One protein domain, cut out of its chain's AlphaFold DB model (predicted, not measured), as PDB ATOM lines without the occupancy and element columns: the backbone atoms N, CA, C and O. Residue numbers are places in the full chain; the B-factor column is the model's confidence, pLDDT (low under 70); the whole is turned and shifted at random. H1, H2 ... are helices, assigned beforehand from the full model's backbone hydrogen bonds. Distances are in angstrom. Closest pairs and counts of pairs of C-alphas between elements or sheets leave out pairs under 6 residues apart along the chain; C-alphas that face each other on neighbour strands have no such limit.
ATOM      1  N   ARG A   2     -27.960  -2.482  -2.292       46.25
ATOM      2  CA  ARG A   2     -28.745  -3.075  -3.396       46.25
ATOM      3  C   ARG A   2     -29.523  -4.281  -2.857       46.25
ATOM      4  O   ARG A   2     -28.929  -5.102  -2.165       46.25
ATOM      5  N   ASN A   3     -30.808  -4.403  -3.191       58.28
ATOM      6  CA  ASN A   3     -31.656  -5.542  -2.809       58.28
ATOM      7  C   ASN A   3     -31.343  -6.776  -3.679       58.28
ATOM      8  O   ASN A   3     -32.190  -7.247  -4.435       58.28
ATOM      9  N   GLN A   4     -30.102  -7.266  -3.611       62.66
ATOM     10  CA  GLN A   4     -29.640  -8.431  -4.366       62.66
ATOM     11  C   GLN A   4     -30.158  -9.718  -3.722       62.66
ATOM     12  O   GLN A   4     -29.567 -10.265  -2.795       62.66
ATOM     13  N   TRP A   5     -31.287 -10.185  -4.242       80.88
ATOM     14  CA  TRP A   5     -31.815 -11.525  -4.026       80.88
ATOM     15  C   TRP A   5     -31.332 -12.433  -5.162       80.88
ATOM     16  O   TRP A   5     -31.268 -12.007  -6.313       80.88
ATOM     17  N   ASN A   6     -30.996 -13.689  -4.863       84.88
ATOM     18  CA  ASN A   6     -30.615 -14.659  -5.889       84.88
ATOM     19  C   ASN A   6     -31.803 -15.578  -6.206       84.88
ATOM     20  O   ASN A   6     -32.138 -16.472  -5.425       84.88
ATOM     21  N   ALA A   7     -32.436 -15.390  -7.365       84.38
ATOM     22  CA  ALA A   7     -33.584 -16.192  -7.785       84.38
ATOM     23  C   ALA A   7     -33.244 -17.692  -7.907       84.38
ATOM     24  O   ALA A   7     -34.100 -18.540  -7.638       84.38
ATOM     25  N   ARG A   8     -31.989 -18.040  -8.243       86.94
ATOM     26  CA  ARG A   8     -31.510 -19.434  -8.340       86.94
ATOM     27  C   ARG A   8     -31.608 -20.142  -6.986       86.94
ATOM     28  O   ARG A   8     -32.182 -21.228  -6.884       86.94
ATOM     29  N   GLU A   9     -31.128 -19.492  -5.928       82.88
ATOM     30  CA  GLU A   9     -31.215 -19.980  -4.545       82.88
ATOM     31  C   GLU A   9     -32.669 -19.991  -4.050       82.88
ATOM     32  O   GLU A   9     -33.171 -21.019  -3.574       82.88
ATOM     33  N   ILE A  10     -33.372 -18.864  -4.225       83.56
ATOM     34  CA  ILE A  10     -34.725 -18.641  -3.703       83.56
ATOM     35  C   ILE A  10     -35.741 -19.601  -4.320       83.56
ATOM     36  O   ILE A  10     -36.599 -20.101  -3.596       83.56
ATOM     37  N   PHE A  11     -35.639 -19.956  -5.601       84.94
ATOM     38  CA  PHE A  11     -36.487 -20.995  -6.208       84.94
ATOM     39  C   PHE A  11     -35.870 -22.400  -6.144       84.94
ATOM     40  O   PHE A  11     -36.557 -23.391  -6.401       84.94
ATOM     41  N   SER A  12     -34.616 -22.503  -5.692       81.38
ATOM     42  CA  SER A  12     -33.839 -23.741  -5.560       81.38
ATOM     43  C   SER A  12     -33.664 -24.470  -6.900       81.38
ATOM     44  O   SER A  12     -33.850 -25.690  -6.998       81.38
ATOM     45  N   ILE A  13     -33.330 -23.683  -7.929       82.50
ATOM     46  CA  ILE A  13     -33.082 -24.096  -9.309       82.50
ATOM     47  C   ILE A  13     -31.632 -23.765  -9.663       82.50
ATOM     48  O   ILE A  13     -31.261 -22.596  -9.712       82.50
ATOM     49  N   ASP A  14     -30.850 -24.784 -10.013       80.56
ATOM     50  CA  ASP A  14     -29.572 -24.597 -10.697       80.56
ATOM     51  C   ASP A  14     -29.641 -25.191 -12.117       80.56
ATOM     52  O   ASP A  14     -29.739 -26.413 -12.270       80.56
ATOM     53  N   PRO A  15     -29.628 -24.353 -13.169       78.19
ATOM     54  CA  PRO A  15     -29.530 -24.808 -14.555       78.19
ATOM     55  C   PRO A  15     -28.137 -25.311 -14.959       78.19
ATOM     56  O   PRO A  15     -28.029 -25.998 -15.976       78.19
ATOM     57  N   ASN A  16     -27.088 -24.962 -14.209       73.06
ATOM     58  CA  ASN A  16     -25.694 -25.137 -14.619       73.06
ATOM     59  C   ASN A  16     -25.033 -26.401 -14.041       73.06
ATOM     60  O   ASN A  16     -24.075 -26.881 -14.637       73.06
ATOM     61  N   GLY A  17     -25.538 -26.946 -12.932       69.75
ATOM     62  CA  GLY A  17     -24.921 -28.060 -12.211       69.75
ATOM     63  C   GLY A  17     -24.810 -29.394 -12.965       69.75
ATOM     64  O   GLY A  17     -25.638 -29.761 -13.812       69.75
ATOM     65  N   ASP A  18     -23.788 -30.162 -12.583       56.12
ATOM     66  CA  ASP A  18     -23.398 -31.440 -13.182       56.12
ATOM     67  C   ASP A  18     -24.342 -32.598 -12.820       56.12
ATOM     68  O   ASP A  18     -24.021 -33.452 -11.996       56.12
ATOM     69  N   ASN A  19     -25.527 -32.625 -13.443       59.12
ATOM     70  CA  ASN A  19     -26.162 -33.803 -14.067       59.12
ATOM     71  C   ASN A  19     -27.641 -33.520 -14.395       59.12
ATOM     72  O   ASN A  19     -28.463 -33.396 -13.492       59.12
ATOM     73  N   LEU A  20     -27.994 -33.528 -15.690       66.44
ATOM     74  CA  LEU A  20     -29.374 -33.524 -16.218       66.44
ATOM     75  C   LEU A  20     -30.374 -32.613 -15.467       66.44
ATOM     76  O   LEU A  20     -31.110 -33.068 -14.593       66.44
ATOM     77  N   PHE A  21     -30.472 -31.348 -15.895       81.06
ATOM     78  CA  PHE A  21     -31.512 -30.408 -15.452       81.06
ATOM     79  C   PHE A  21     -32.912 -31.044 -15.535       81.06
ATOM     80  O   PHE A  21     -33.291 -31.563 -16.587       81.06
ATOM     81  N   LYS A  22     -33.666 -31.032 -14.430       84.31
ATOM     82  CA  LYS A  22     -34.917 -31.791 -14.237       84.31
ATOM     83  C   LYS A  22     -36.109 -30.886 -13.949       84.31
ATOM     84  O   LYS A  22     -35.963 -29.775 -13.451       84.31
ATOM     85  N   CYS A  23     -37.299 -31.403 -14.235       84.38
ATOM     86  CA  CYS A  23     -38.559 -30.725 -13.959       84.38
ATOM     87  C   CYS A  23     -38.772 -30.461 -12.457       84.38
ATOM     88  O   CYS A  23     -38.668 -31.364 -11.630       84.38
ATOM     89  N   VAL A  24     -39.152 -29.224 -12.119       83.31
ATOM     90  CA  VAL A  24     -39.364 -28.783 -10.724       83.31
ATOM     91  C   VAL A  24     -40.667 -29.329 -10.107       83.31
ATOM     92  O   VAL A  24     -40.798 -29.375  -8.885       83.31
ATOM     93  N   GLY A  25     -41.611 -29.799 -10.933       79.62
ATOM     94  CA  GLY A  25     -42.886 -30.383 -10.494       79.62
ATOM     95  C   GLY A  25     -42.744 -31.657  -9.643       79.62
ATOM     96  O   GLY A  25     -41.718 -32.343  -9.660       79.62
ATOM     97  N   ILE A  26     -43.800 -31.997  -8.904       75.06
ATOM     98  CA  ILE A  26     -43.826 -33.090  -7.920       75.06
ATOM     99  C   ILE A  26     -44.644 -34.262  -8.457       75.06
ATOM    100  O   ILE A  26     -45.821 -34.106  -8.787       75.06
ATOM    101  N   SER A  27     -44.050 -35.457  -8.484       69.00
ATOM    102  CA  SER A  27     -44.750 -36.670  -8.909       69.00
ATOM    103  C   SER A  27     -45.633 -37.218  -7.782       69.00
ATOM    104  O   SER A  27     -45.125 -37.665  -6.755       69.00
ATOM    105  N   LYS A  28     -46.962 -37.210  -7.969       63.44
ATOM    106  CA  LYS A  28     -47.932 -37.693  -6.962       63.44
ATOM    107  C   LYS A  28     -48.115 -39.225  -6.929       63.44
ATOM    108  O   LYS A  28     -49.013 -39.710  -6.256       63.44
ATOM    109  N   SER A  29     -47.287 -40.000  -7.640       59.66
ATOM    110  CA  SER A  29     -47.484 -41.450  -7.839       59.66
ATOM    111  C   SER A  29     -46.684 -42.374  -6.904       59.66
ATOM    112  O   SER A  29     -46.656 -43.579  -7.146       59.66
ATOM    113  N   LYS A  30     -46.010 -41.851  -5.869       52.94
ATOM    114  CA  LYS A  30     -45.372 -42.652  -4.801       52.94
ATOM    115  C   LYS A  30     -45.433 -41.926  -3.446       52.94
ATOM    116  O   LYS A  30     -45.208 -40.712  -3.423       52.94
ATOM    117  N   PRO A  31     -45.646 -42.637  -2.319       46.88
ATOM    118  CA  PRO A  31     -45.395 -42.088  -0.987       46.88
ATOM    119  C   PRO A  31     -43.949 -41.582  -0.875       46.88
ATOM    120  O   PRO A  31     -43.035 -42.199  -1.421       46.88
ATOM    121  N   GLY A  32     -43.737 -40.448  -0.201       58.22
ATOM    122  CA  GLY A  32     -42.416 -39.814  -0.070       58.22
ATOM    123  C   GLY A  32     -42.033 -38.811  -1.174       58.22
ATOM    124  O   GLY A  32     -40.963 -38.221  -1.088       58.22
ATOM    125  N   TYR A  33     -42.895 -38.575  -2.175       60.34
ATOM    126  CA  TYR A  33     -42.857 -37.419  -3.096       60.34
ATOM    127  C   TYR A  33     -41.474 -36.974  -3.646       60.34
ATOM    128  O   TYR A  33     -41.063 -35.825  -3.448       60.34
ATOM    129  N   PRO A  34     -40.755 -37.817  -4.411       64.81
ATOM    130  CA  PRO A  34     -39.587 -37.362  -5.164       64.81
ATOM    131  C   PRO A  34     -39.959 -36.324  -6.246       64.81
ATOM    132  O   PRO A  34     -41.029 -36.385  -6.864       64.81
ATOM    133  N   ARG A  35     -39.035 -35.385  -6.521       69.00
ATOM    134  CA  ARG A  35     -39.132 -34.438  -7.654       69.00
ATOM    135  C   ARG A  35     -39.249 -35.185  -8.991       69.00
ATOM    136  O   ARG A  35     -38.755 -36.304  -9.140       69.00
ATOM    137  N   CYS A  36     -39.896 -34.562  -9.976       79.31
ATOM    138  CA  CYS A  36     -40.083 -35.142 -11.301       79.31
ATOM    139  C   CYS A  36     -38.736 -35.409 -11.998       79.31
ATOM    140  O   CYS A  36     -37.988 -34.490 -12.319       79.31
ATOM    141  N   MET A  37     -38.449 -36.681 -12.290       75.31
ATOM    142  CA  MET A  37     -37.184 -37.095 -12.915       75.31
ATOM    143  C   MET A  37     -37.099 -36.804 -14.424       75.31
ATOM    144  O   MET A  37     -36.062 -37.068 -15.032       75.31
ATOM    145  N   ASN A  38     -38.150 -36.245 -15.036       80.81
ATOM    146  CA  ASN A  38     -38.132 -35.862 -16.447       80.81
ATOM    147  C   ASN A  38     -37.074 -34.776 -16.677       80.81
ATOM    148  O   ASN A  38     -37.155 -33.688 -16.101       80.81
ATOM    149  N   SER A  39     -36.106 -35.076 -17.541       80.00
ATOM    150  CA  SER A  39     -35.060 -34.129 -17.930       80.00
ATOM    151  C   SER A  39     -35.612 -33.039 -18.849       80.00
ATOM    152  O   SER A  39     -36.519 -33.276 -19.648       80.00
ATOM    153  N   ILE A  40     -35.045 -31.842 -18.742       80.94
ATOM    154  CA  ILE A  40     -35.403 -30.659 -19.520       80.94
ATOM    155  C   ILE A  40     -34.260 -30.329 -20.488       80.94
ATOM    156  O   ILE A  40     -33.079 -30.303 -20.124       80.94
ATOM    157  N   GLY A  41     -34.630 -30.126 -21.755       80.56
ATOM    158  CA  GLY A  41     -33.697 -29.982 -22.872       80.56
ATOM    159  C   GLY A  41     -32.802 -28.744 -22.782       80.56
ATOM    160  O   GLY A  41     -33.150 -27.740 -22.157       80.56
ATOM    161  N   ARG A  42     -31.649 -28.807 -23.463       81.50
ATOM    162  CA  ARG A  42     -30.633 -27.739 -23.491       81.50
ATOM    163  C   ARG A  42     -31.195 -26.337 -23.818       81.50
ATOM    164  O   ARG A  42     -30.791 -25.416 -23.117       81.50
ATOM    165  N   PRO A  43     -32.136 -26.139 -24.771       84.38
ATOM    166  CA  PRO A  43     -32.692 -24.809 -25.044       84.38
ATOM    167  C   PRO A  43     -33.451 -24.224 -23.844       84.38
ATOM    168  O   PRO A  43     -33.129 -23.128 -23.393       84.38
ATOM    169  N   LYS A  44     -34.380 -24.996 -23.260       86.50
ATOM    170  CA  LYS A  44     -35.166 -24.589 -22.081       86.50
ATOM    171  C   LYS A  44     -34.287 -24.294 -20.863       86.50
ATOM    172  O   LYS A  44     -34.541 -23.351 -20.128       86.50
ATOM    173  N   ARG A  45     -33.217 -25.074 -20.670       85.44
ATOM    174  CA  ARG A  45     -32.210 -24.854 -19.617       85.44
ATOM    175  C   ARG A  45     -31.494 -23.504 -19.773       85.44
ATOM    176  O   ARG A  45     -31.324 -22.798 -18.787       85.44
ATOM    177  N   ILE A  46     -31.103 -23.141 -20.998       85.31
ATOM    178  CA  ILE A  46     -30.450 -21.853 -21.295       85.31
ATOM    179  C   ILE A  46     -31.432 -20.688 -21.104       85.31
ATOM    180  O   ILE A  46     -31.050 -19.666 -20.539       85.31
ATOM    181  N   ALA A  47     -32.695 -20.847 -21.514       87.56
ATOM    182  CA  ALA A  47     -33.744 -19.862 -21.250       87.56
ATOM    183  C   ALA A  47     -33.970 -19.672 -19.738       87.56
ATOM    184  O   ALA A  47     -33.867 -18.556 -19.242       87.56
ATOM    185  N   ALA A  48     -34.160 -20.761 -18.986       87.81
ATOM    186  CA  ALA A  48     -34.331 -20.719 -17.534       87.81
ATOM    187  C   ALA A  48     -33.143 -20.063 -16.804       87.81
ATOM    188  O   ALA A  48     -33.363 -19.330 -15.845       87.81
ATOM    189  N   ALA A  49     -31.902 -20.278 -17.260       86.88
ATOM    190  CA  ALA A  49     -30.730 -19.587 -16.720       86.88
ATOM    191  C   ALA A  49     -30.814 -18.065 -16.911       86.88
ATOM    192  O   ALA A  49     -30.683 -17.330 -15.938       86.88
ATOM    193  N   ARG A  50     -31.115 -17.602 -18.133       91.12
ATOM    194  CA  ARG A  50     -31.277 -16.168 -18.432       91.12
ATOM    195  C   ARG A  50     -32.389 -15.529 -17.601       91.12
ATOM    196  O   ARG A  50     -32.154 -14.495 -16.994       91.12
ATOM    197  N   LEU A  51     -33.554 -16.172 -17.520       90.75
ATOM    198  CA  LEU A  51     -34.714 -15.673 -16.767       90.75
ATOM    199  C   LEU A  51     -34.437 -15.610 -15.250       90.75
ATOM    200  O   LEU A  51     -34.895 -14.694 -14.575       90.75
ATOM    201  N   LEU A  52     -33.653 -16.551 -14.704       89.25
ATOM    202  CA  LEU A  52     -33.198 -16.514 -13.306       89.25
ATOM    203  C   LEU A  52     -32.196 -15.381 -13.040       89.25
ATOM    204  O   LEU A  52     -32.242 -14.768 -11.971       89.25
ATOM    205  N   ASP A  53     -31.312 -15.089 -13.990       89.19
ATOM    206  CA  ASP A  53     -30.342 -13.997 -13.868       89.19
ATOM    207  C   ASP A  53     -31.022 -12.625 -14.046       89.19
ATOM    208  O   ASP A  53     -30.742 -11.701 -13.283       89.19
ATOM    209  N   GLU A  54     -31.993 -12.515 -14.961       89.88
ATOM    210  CA  GLU A  54     -32.854 -11.335 -15.135       89.88
ATOM    211  C   GLU A  54     -33.667 -11.052 -13.864       89.88
ATOM    212  O   GLU A  54     -33.605  -9.942 -13.335       89.88
ATOM    213  N   LEU A  55     -34.335 -12.063 -13.290       89.44
ATOM    214  CA  LEU A  55     -35.039 -11.932 -12.007       89.44
ATOM    215  C   LEU A  55     -34.108 -11.466 -10.882       89.44
ATOM    216  O   LEU A  55     -34.454 -10.537 -10.157       89.44
ATOM    217  N   SER A  56     -32.908 -12.044 -10.776       87.94
ATOM    218  CA  SER A  56     -31.911 -11.659  -9.760       87.94
ATOM    219  C   SER A  56     -31.352 -10.237  -9.955       87.94
ATOM    220  O   SER A  56     -30.750  -9.679  -9.037       87.94
ATOM    221  N   SER A  57     -31.540  -9.637 -11.137       85.12
ATOM    222  CA  SER A  57     -31.178  -8.242 -11.417       85.12
ATOM    223  C   SER A  57     -32.265  -7.237 -11.009       85.12
ATOM    224  O   SER A  57     -31.951  -6.074 -10.746       85.12
ATOM    225  N   LEU A  58     -33.529  -7.672 -10.917       85.00
ATOM    226  CA  LEU A  58     -34.660  -6.807 -10.587       85.00
ATOM    227  C   LEU A  58     -34.777  -6.553  -9.075       85.00
ATOM    228  O   LEU A  58     -34.644  -7.486  -8.277       85.00
ATOM    229  N   PRO A  59     -35.105  -5.320  -8.647       81.25
ATOM    230  CA  PRO A  59     -35.439  -5.042  -7.257       81.25
ATOM    231  C   PRO A  59     -36.798  -5.663  -6.908       81.25
ATOM    232  O   PRO A  59     -37.793  -5.368  -7.558       81.25
ATOM    233  N   ILE A  60     -36.865  -6.467  -5.842       75.75
ATOM    234  CA  ILE A  60     -38.132  -7.013  -5.299       75.75
ATOM    235  C   ILE A  60     -38.795  -6.118  -4.241       75.75
ATOM    236  O   ILE A  60     -39.862  -6.451  -3.736       75.75
ATOM    237  N   SER A  61     -38.178  -4.998  -3.870       75.00
ATOM    238  CA  SER A  61     -38.772  -3.972  -3.005       75.00
ATOM    239  C   SER A  61     -38.032  -2.640  -3.169       75.00
ATOM    240  O   SER A  61     -36.841  -2.625  -3.493       75.00
ATOM    241  N   GLY A  62     -38.734  -1.525  -2.950       71.56
ATOM    242  CA  GLY A  62     -38.229  -0.161  -3.159       71.56
ATOM    243  C   GLY A  62     -39.168   0.664  -4.044       71.56
ATOM    244  O   GLY A  62     -40.263   0.211  -4.365       71.56
ATOM    245  N   ARG A  63     -38.742   1.872  -4.444       66.19
ATOM    246  CA  ARG A  63     -39.503   2.714  -5.394       66.19
ATOM    247  C   ARG A  63     -39.507   2.138  -6.811       66.19
ATOM    248  O   ARG A  63     -40.474   2.325  -7.535       66.19
ATOM    249  N   ASP A  64     -38.453   1.406  -7.157       73.88
ATOM    250  CA  ASP A  64     -38.215   0.851  -8.494       73.88
ATOM    251  C   ASP A  64     -38.733  -0.598  -8.636       73.88
ATOM    252  O   ASP A  64     -38.499  -1.255  -9.650       73.88
ATOM    253  N   TYR A  65     -39.422  -1.125  -7.612       81.06
ATOM    254  CA  TYR A  65     -40.020  -2.463  -7.635       81.06
ATOM    255  C   TYR A  65     -41.230  -2.506  -8.571       81.06
ATOM    256  O   TYR A  65     -42.242  -1.848  -8.336       81.06
ATOM    257  N   ASN A  66     -41.138  -3.340  -9.605       79.12
ATOM    258  CA  ASN A  66     -42.227  -3.617 -10.531       79.12
ATOM    259  C   ASN A  66     -42.729  -5.055 -10.332       79.12
ATOM    260  O   ASN A  66     -42.225  -5.993 -10.953       79.12
ATOM    261  N   GLU A  67     -43.733  -5.210  -9.465       80.62
ATOM    262  CA  GLU A  67     -44.399  -6.484  -9.149       80.62
ATOM    263  C   GLU A  67     -44.805  -7.260 -10.408       80.62
ATOM    264  O   GLU A  67     -44.443  -8.426 -10.559       80.62
ATOM    265  N   ARG A  68     -45.447  -6.579 -11.367       76.88
ATOM    266  CA  ARG A  68     -45.885  -7.166 -12.640       76.88
ATOM    267  C   ARG A  68     -44.722  -7.736 -13.455       76.88
ATOM    268  O   ARG A  68     -44.881  -8.802 -14.042       76.88
ATOM    269  N   LYS A  69     -43.562  -7.069 -13.499       82.62
ATOM    270  CA  LYS A  69     -42.399  -7.570 -14.256       82.62
ATOM    271  C   LYS A  69     -41.747  -8.778 -13.575       82.62
ATOM    272  O   LYS A  69     -41.280  -9.682 -14.263       82.62
ATOM    273  N   VAL A  70     -41.777  -8.846 -12.240       83.88
ATOM    274  CA  VAL A  70     -41.333 -10.036 -11.494       83.88
ATOM    275  C   VAL A  70     -42.312 -11.205 -11.695       83.88
ATOM    276  O   VAL A  70     -41.857 -12.310 -11.996       83.88
ATOM    277  N   GLU A  71     -43.633 -10.981 -11.620       81.44
ATOM    278  CA  GLU A  71     -44.641 -12.009 -11.945       81.44
ATOM    279  C   GLU A  71     -44.496 -12.508 -13.401       81.44
ATOM    280  O   GLU A  71     -44.484 -13.716 -13.629       81.44
ATOM    281  N   GLU A  72     -44.317 -11.619 -14.385       83.94
ATOM    282  CA  GLU A  72     -44.154 -11.969 -15.808       83.94
ATOM    283  C   GLU A  72     -42.982 -12.940 -16.044       83.94
ATOM    284  O   GLU A  72     -43.185 -14.059 -16.528       83.94
ATOM    285  N   ILE A  73     -41.767 -12.569 -15.621       86.19
ATOM    286  CA  ILE A  73     -40.560 -13.382 -15.852       86.19
ATOM    287  C   ILE A  73     -40.608 -14.684 -15.032       86.19
ATOM    288  O   ILE A  73     -40.149 -15.731 -15.495       86.19
ATOM    289  N   MET A  74     -41.217 -14.679 -13.838       85.12
ATOM    290  CA  MET A  74     -41.471 -15.920 -13.095       85.12
ATOM    291  C   MET A  74     -42.443 -16.855 -13.838       85.12
ATOM    292  O   MET A  74     -42.290 -18.077 -13.759       85.12
ATOM    293  N   GLY A  75     -43.414 -16.310 -14.577       83.62
ATOM    294  CA  GLY A  75     -44.357 -17.072 -15.401       83.62
ATOM    295  C   GLY A  75     -43.685 -17.721 -16.611       83.62
ATOM    296  O   GLY A  75     -43.886 -18.913 -16.872       83.62
ATOM    297  N   GLU A  76     -42.818 -16.976 -17.297       87.56
ATOM    298  CA  GLU A  76     -41.950 -17.517 -18.348       87.56
ATOM    299  C   GLU A  76     -41.033 -18.620 -17.802       87.56
ATOM    300  O   GLU A  76     -40.973 -19.718 -18.362       87.56
ATOM    301  N   LEU A  77     -40.393 -18.383 -16.651       88.75
ATOM    302  CA  LEU A  77     -39.496 -19.339 -15.999       88.75
ATOM    303  C   LEU A  77     -40.206 -20.656 -15.642       88.75
ATOM    304  O   LEU A  77     -39.677 -21.731 -15.938       88.75
ATOM    305  N   LEU A  78     -41.416 -20.612 -15.067       85.94
ATOM    306  CA  LEU A  78     -42.250 -21.810 -14.863       85.94
ATOM    307  C   LEU A  78     -42.509 -22.544 -16.184       85.94
ATOM    308  O   LEU A  78     -42.463 -23.777 -16.243       85.94
ATOM    309  N   GLY A  79     -42.723 -21.788 -17.260       83.81
ATOM    310  CA  GLY A  79     -42.900 -22.309 -18.606       83.81
ATOM    311  C   GLY A  79     -41.699 -23.077 -19.171       83.81
ATOM    312  O   GLY A  79     -41.895 -23.921 -20.061       83.81
ATOM    313  N   GLU A  80     -40.502 -22.836 -18.635       88.38
ATOM    314  CA  GLU A  80     -39.244 -23.465 -19.040       88.38
ATOM    315  C   GLU A  80     -38.751 -24.553 -18.070       88.38
ATOM    316  O   GLU A  80     -38.147 -25.525 -18.529       88.38
ATOM    317  N   VAL A  81     -39.067 -24.474 -16.768       85.56
ATOM    318  CA  VAL A  81     -38.663 -25.488 -15.763       85.56
ATOM    319  C   VAL A  81     -39.727 -26.549 -15.441       85.56
ATOM    320  O   VAL A  81     -39.458 -27.506 -14.702       85.56
ATOM    321  N   LEU A  82     -40.941 -26.428 -15.988       84.94
ATOM    322  CA  LEU A  82     -41.960 -27.478 -15.941       84.94
ATOM    323  C   LEU A  82     -41.989 -28.268 -17.255       84.94
ATOM    324  O   LEU A  82     -42.111 -27.712 -18.347       84.94
ATOM    325  N   CYS A  83     -41.920 -29.600 -17.161       84.44
ATOM    326  CA  CYS A  83     -42.156 -30.462 -18.313       84.44
ATOM    327  C   CYS A  83     -43.641 -30.404 -18.718       84.44
ATOM    328  O   CYS A  83     -44.510 -30.121 -17.892       84.44
ATOM    329  N   TRP A  84     -43.944 -30.702 -19.983       80.50
ATOM    330  CA  TRP A  84     -45.284 -30.552 -20.576       80.50
ATOM    331  C   TRP A  84     -46.430 -31.138 -19.723       80.50
ATOM    332  O   TRP A  84     -47.454 -30.479 -19.533       80.50
ATOM    333  N   ARG A  85     -46.203 -32.314 -19.112       76.88
ATOM    334  CA  ARG A  85     -47.143 -33.024 -18.220       76.88
ATOM    335  C   ARG A  85     -47.507 -32.257 -16.937       76.88
ATOM    336  O   ARG A  85     -48.574 -32.504 -16.388       76.88
ATOM    337  N   HIS A  86     -46.647 -31.354 -16.464       77.75
ATOM    338  CA  HIS A  86     -46.898 -30.498 -15.296       77.75
ATOM    339  C   HIS A  86     -47.157 -29.027 -15.666       77.75
ATOM    340  O   HIS A  86     -47.710 -28.302 -14.844       77.75
ATOM    341  N   LYS A  87     -46.797 -28.589 -16.884       71.12
ATOM    342  CA  LYS A  87     -47.094 -27.237 -17.385       71.12
ATOM    343  C   LYS A  87     -48.598 -27.069 -17.635       71.12
ATOM    344  O   LYS A  87     -49.228 -26.281 -16.940       71.12
ATOM    345  N   GLN A  88     -49.169 -27.830 -18.577       64.38
ATOM    346  CA  GLN A  88     -50.614 -27.804 -18.896       64.38
ATOM    347  C   GLN A  88     -51.191 -29.147 -19.410       64.38
ATOM    348  O   GLN A  88     -52.398 -29.341 -19.349       64.38
ATOM    349  N   GLY A  89     -50.373 -30.087 -19.904       56.84
ATOM    350  CA  GLY A  89     -50.841 -31.256 -20.675       56.84
ATOM    351  C   GLY A  89     -51.090 -32.555 -19.895       56.84
ATOM    352  O   GLY A  89     -51.057 -33.632 -20.483       56.84
ATOM    353  N   GLY A  90     -51.259 -32.508 -18.574       56.06
ATOM    354  CA  GLY A  90     -51.442 -33.707 -17.747       56.06
ATOM    355  C   GLY A  90     -52.590 -33.575 -16.753       56.06
ATOM    356  O   GLY A  90     -53.015 -32.471 -16.436       56.06
ATOM    357  N   SER A  91     -53.036 -34.703 -16.194       53.75
ATOM    358  CA  SER A  91     -54.139 -34.790 -15.215       53.75
ATOM    359  C   SER A  91     -53.896 -34.070 -13.874       53.75
ATOM    360  O   SER A  91     -54.725 -34.150 -12.968       53.75
ATOM    361  N   HIS A  92     -52.772 -33.365 -13.732       61.97
ATOM    362  CA  HIS A  92     -52.533 -32.431 -12.640       61.97
ATOM    363  C   HIS A  92     -51.521 -31.346 -13.070       61.97
ATOM    364  O   HIS A  92     -50.311 -31.538 -12.900       61.97
ATOM    365  N   PRO A  93     -51.969 -30.224 -13.668       71.44
ATOM    366  CA  PRO A  93     -51.094 -29.088 -13.932       71.44
ATOM    367  C   PRO A  93     -50.642 -28.467 -12.603       71.44
ATOM    368  O   PRO A  93     -51.421 -28.338 -11.663       71.44
TER     369      PRO A  93
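What this domain is: This is residues 2 to 93 of the 680 residues of the protein "RING-type domain-containing protein" of Sclerotinia sclerotiorum (strain ATCC 18683 / 1980 / Ss-1) (UniProt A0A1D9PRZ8). Two longer helices, H2 and H3, lie side by side as a helical hairpin, and a short helix, H1, packs on residues 52 to 56 of H2. A long unnamed stretch, residues 12 to 41, leads from H1 to H2 and reaches past the end of the hairpin where H2 begins and H3 ends, while the very short H4 follows H3 after a tight link. The printed part has 92 residues with four named helices, in the order H1, H2, H3, H4, and no named strand; its class is all helix, though under half of the residues, 40 of 92, are in named elements. It is only just compact, close to loose, with a radius of gyration of the C-alphas of 14.4 A, and its outline is elongated, with spans of 45 by 29 by 25 A.

How they stand to each other: H1, residues 7 to 11, touches H2, residues 42 to 57, and H2 does so with residues 52 to 56 alone; their closest C-alphas, those of Ala 7 and Ser 56, are 5.2 A apart. H2 touches H3, residues 67 to 81, with 17 pairs of C-alphas within 8 A. The closest C-alphas of this helical hairpin are those of Lys 44 and Glu 80, 5.2 A apart. H2 and H3 run opposite ways at a shallow tilt of 22 degrees. H4, residues 84 to 87, is close to H3 but not clearly touching: their closest C-alphas, those of Gly 79 and Lys 87, are 6.6 A apart. H1 and H3, H1 and H4, and H2 and H4 are apart. In H1, H2 and H3 every O i to N i+4 pair is within hydrogen-bond range; H4 is too short for such a pair, and its one O i to N i+3 pair is within range.

Where its parts are: H1 begins at C-alpha 7, at (-33.584, -16.192, -7.785), and has five residues. H2 runs 22.9 A from C-alpha 42, at (-30.633, -27.739, -23.491), to C-alpha 57, at (-31.178, -8.242, -11.417). H3 runs 20.9 A from Glu 67 to Val 81. H4 has four residues and ends at C-alpha 87, at (-47.094, -27.237, -17.385).

The domain as a whole: The two C-alphas farthest apart are those of Lys 30 and Arg 63, at 45.7 A. The printed part has no cut. The link from H1 to H2 is long, with 30 residues; that from H2 to H3 is short, with 9, and that from H3 to H4 is tight, with 2. The mean pLDDT of the printed part is 77.2, and 22 residues are under 70: residues 2 to 4, 17 to 20, 27 to 35, 63, and 88 to 92.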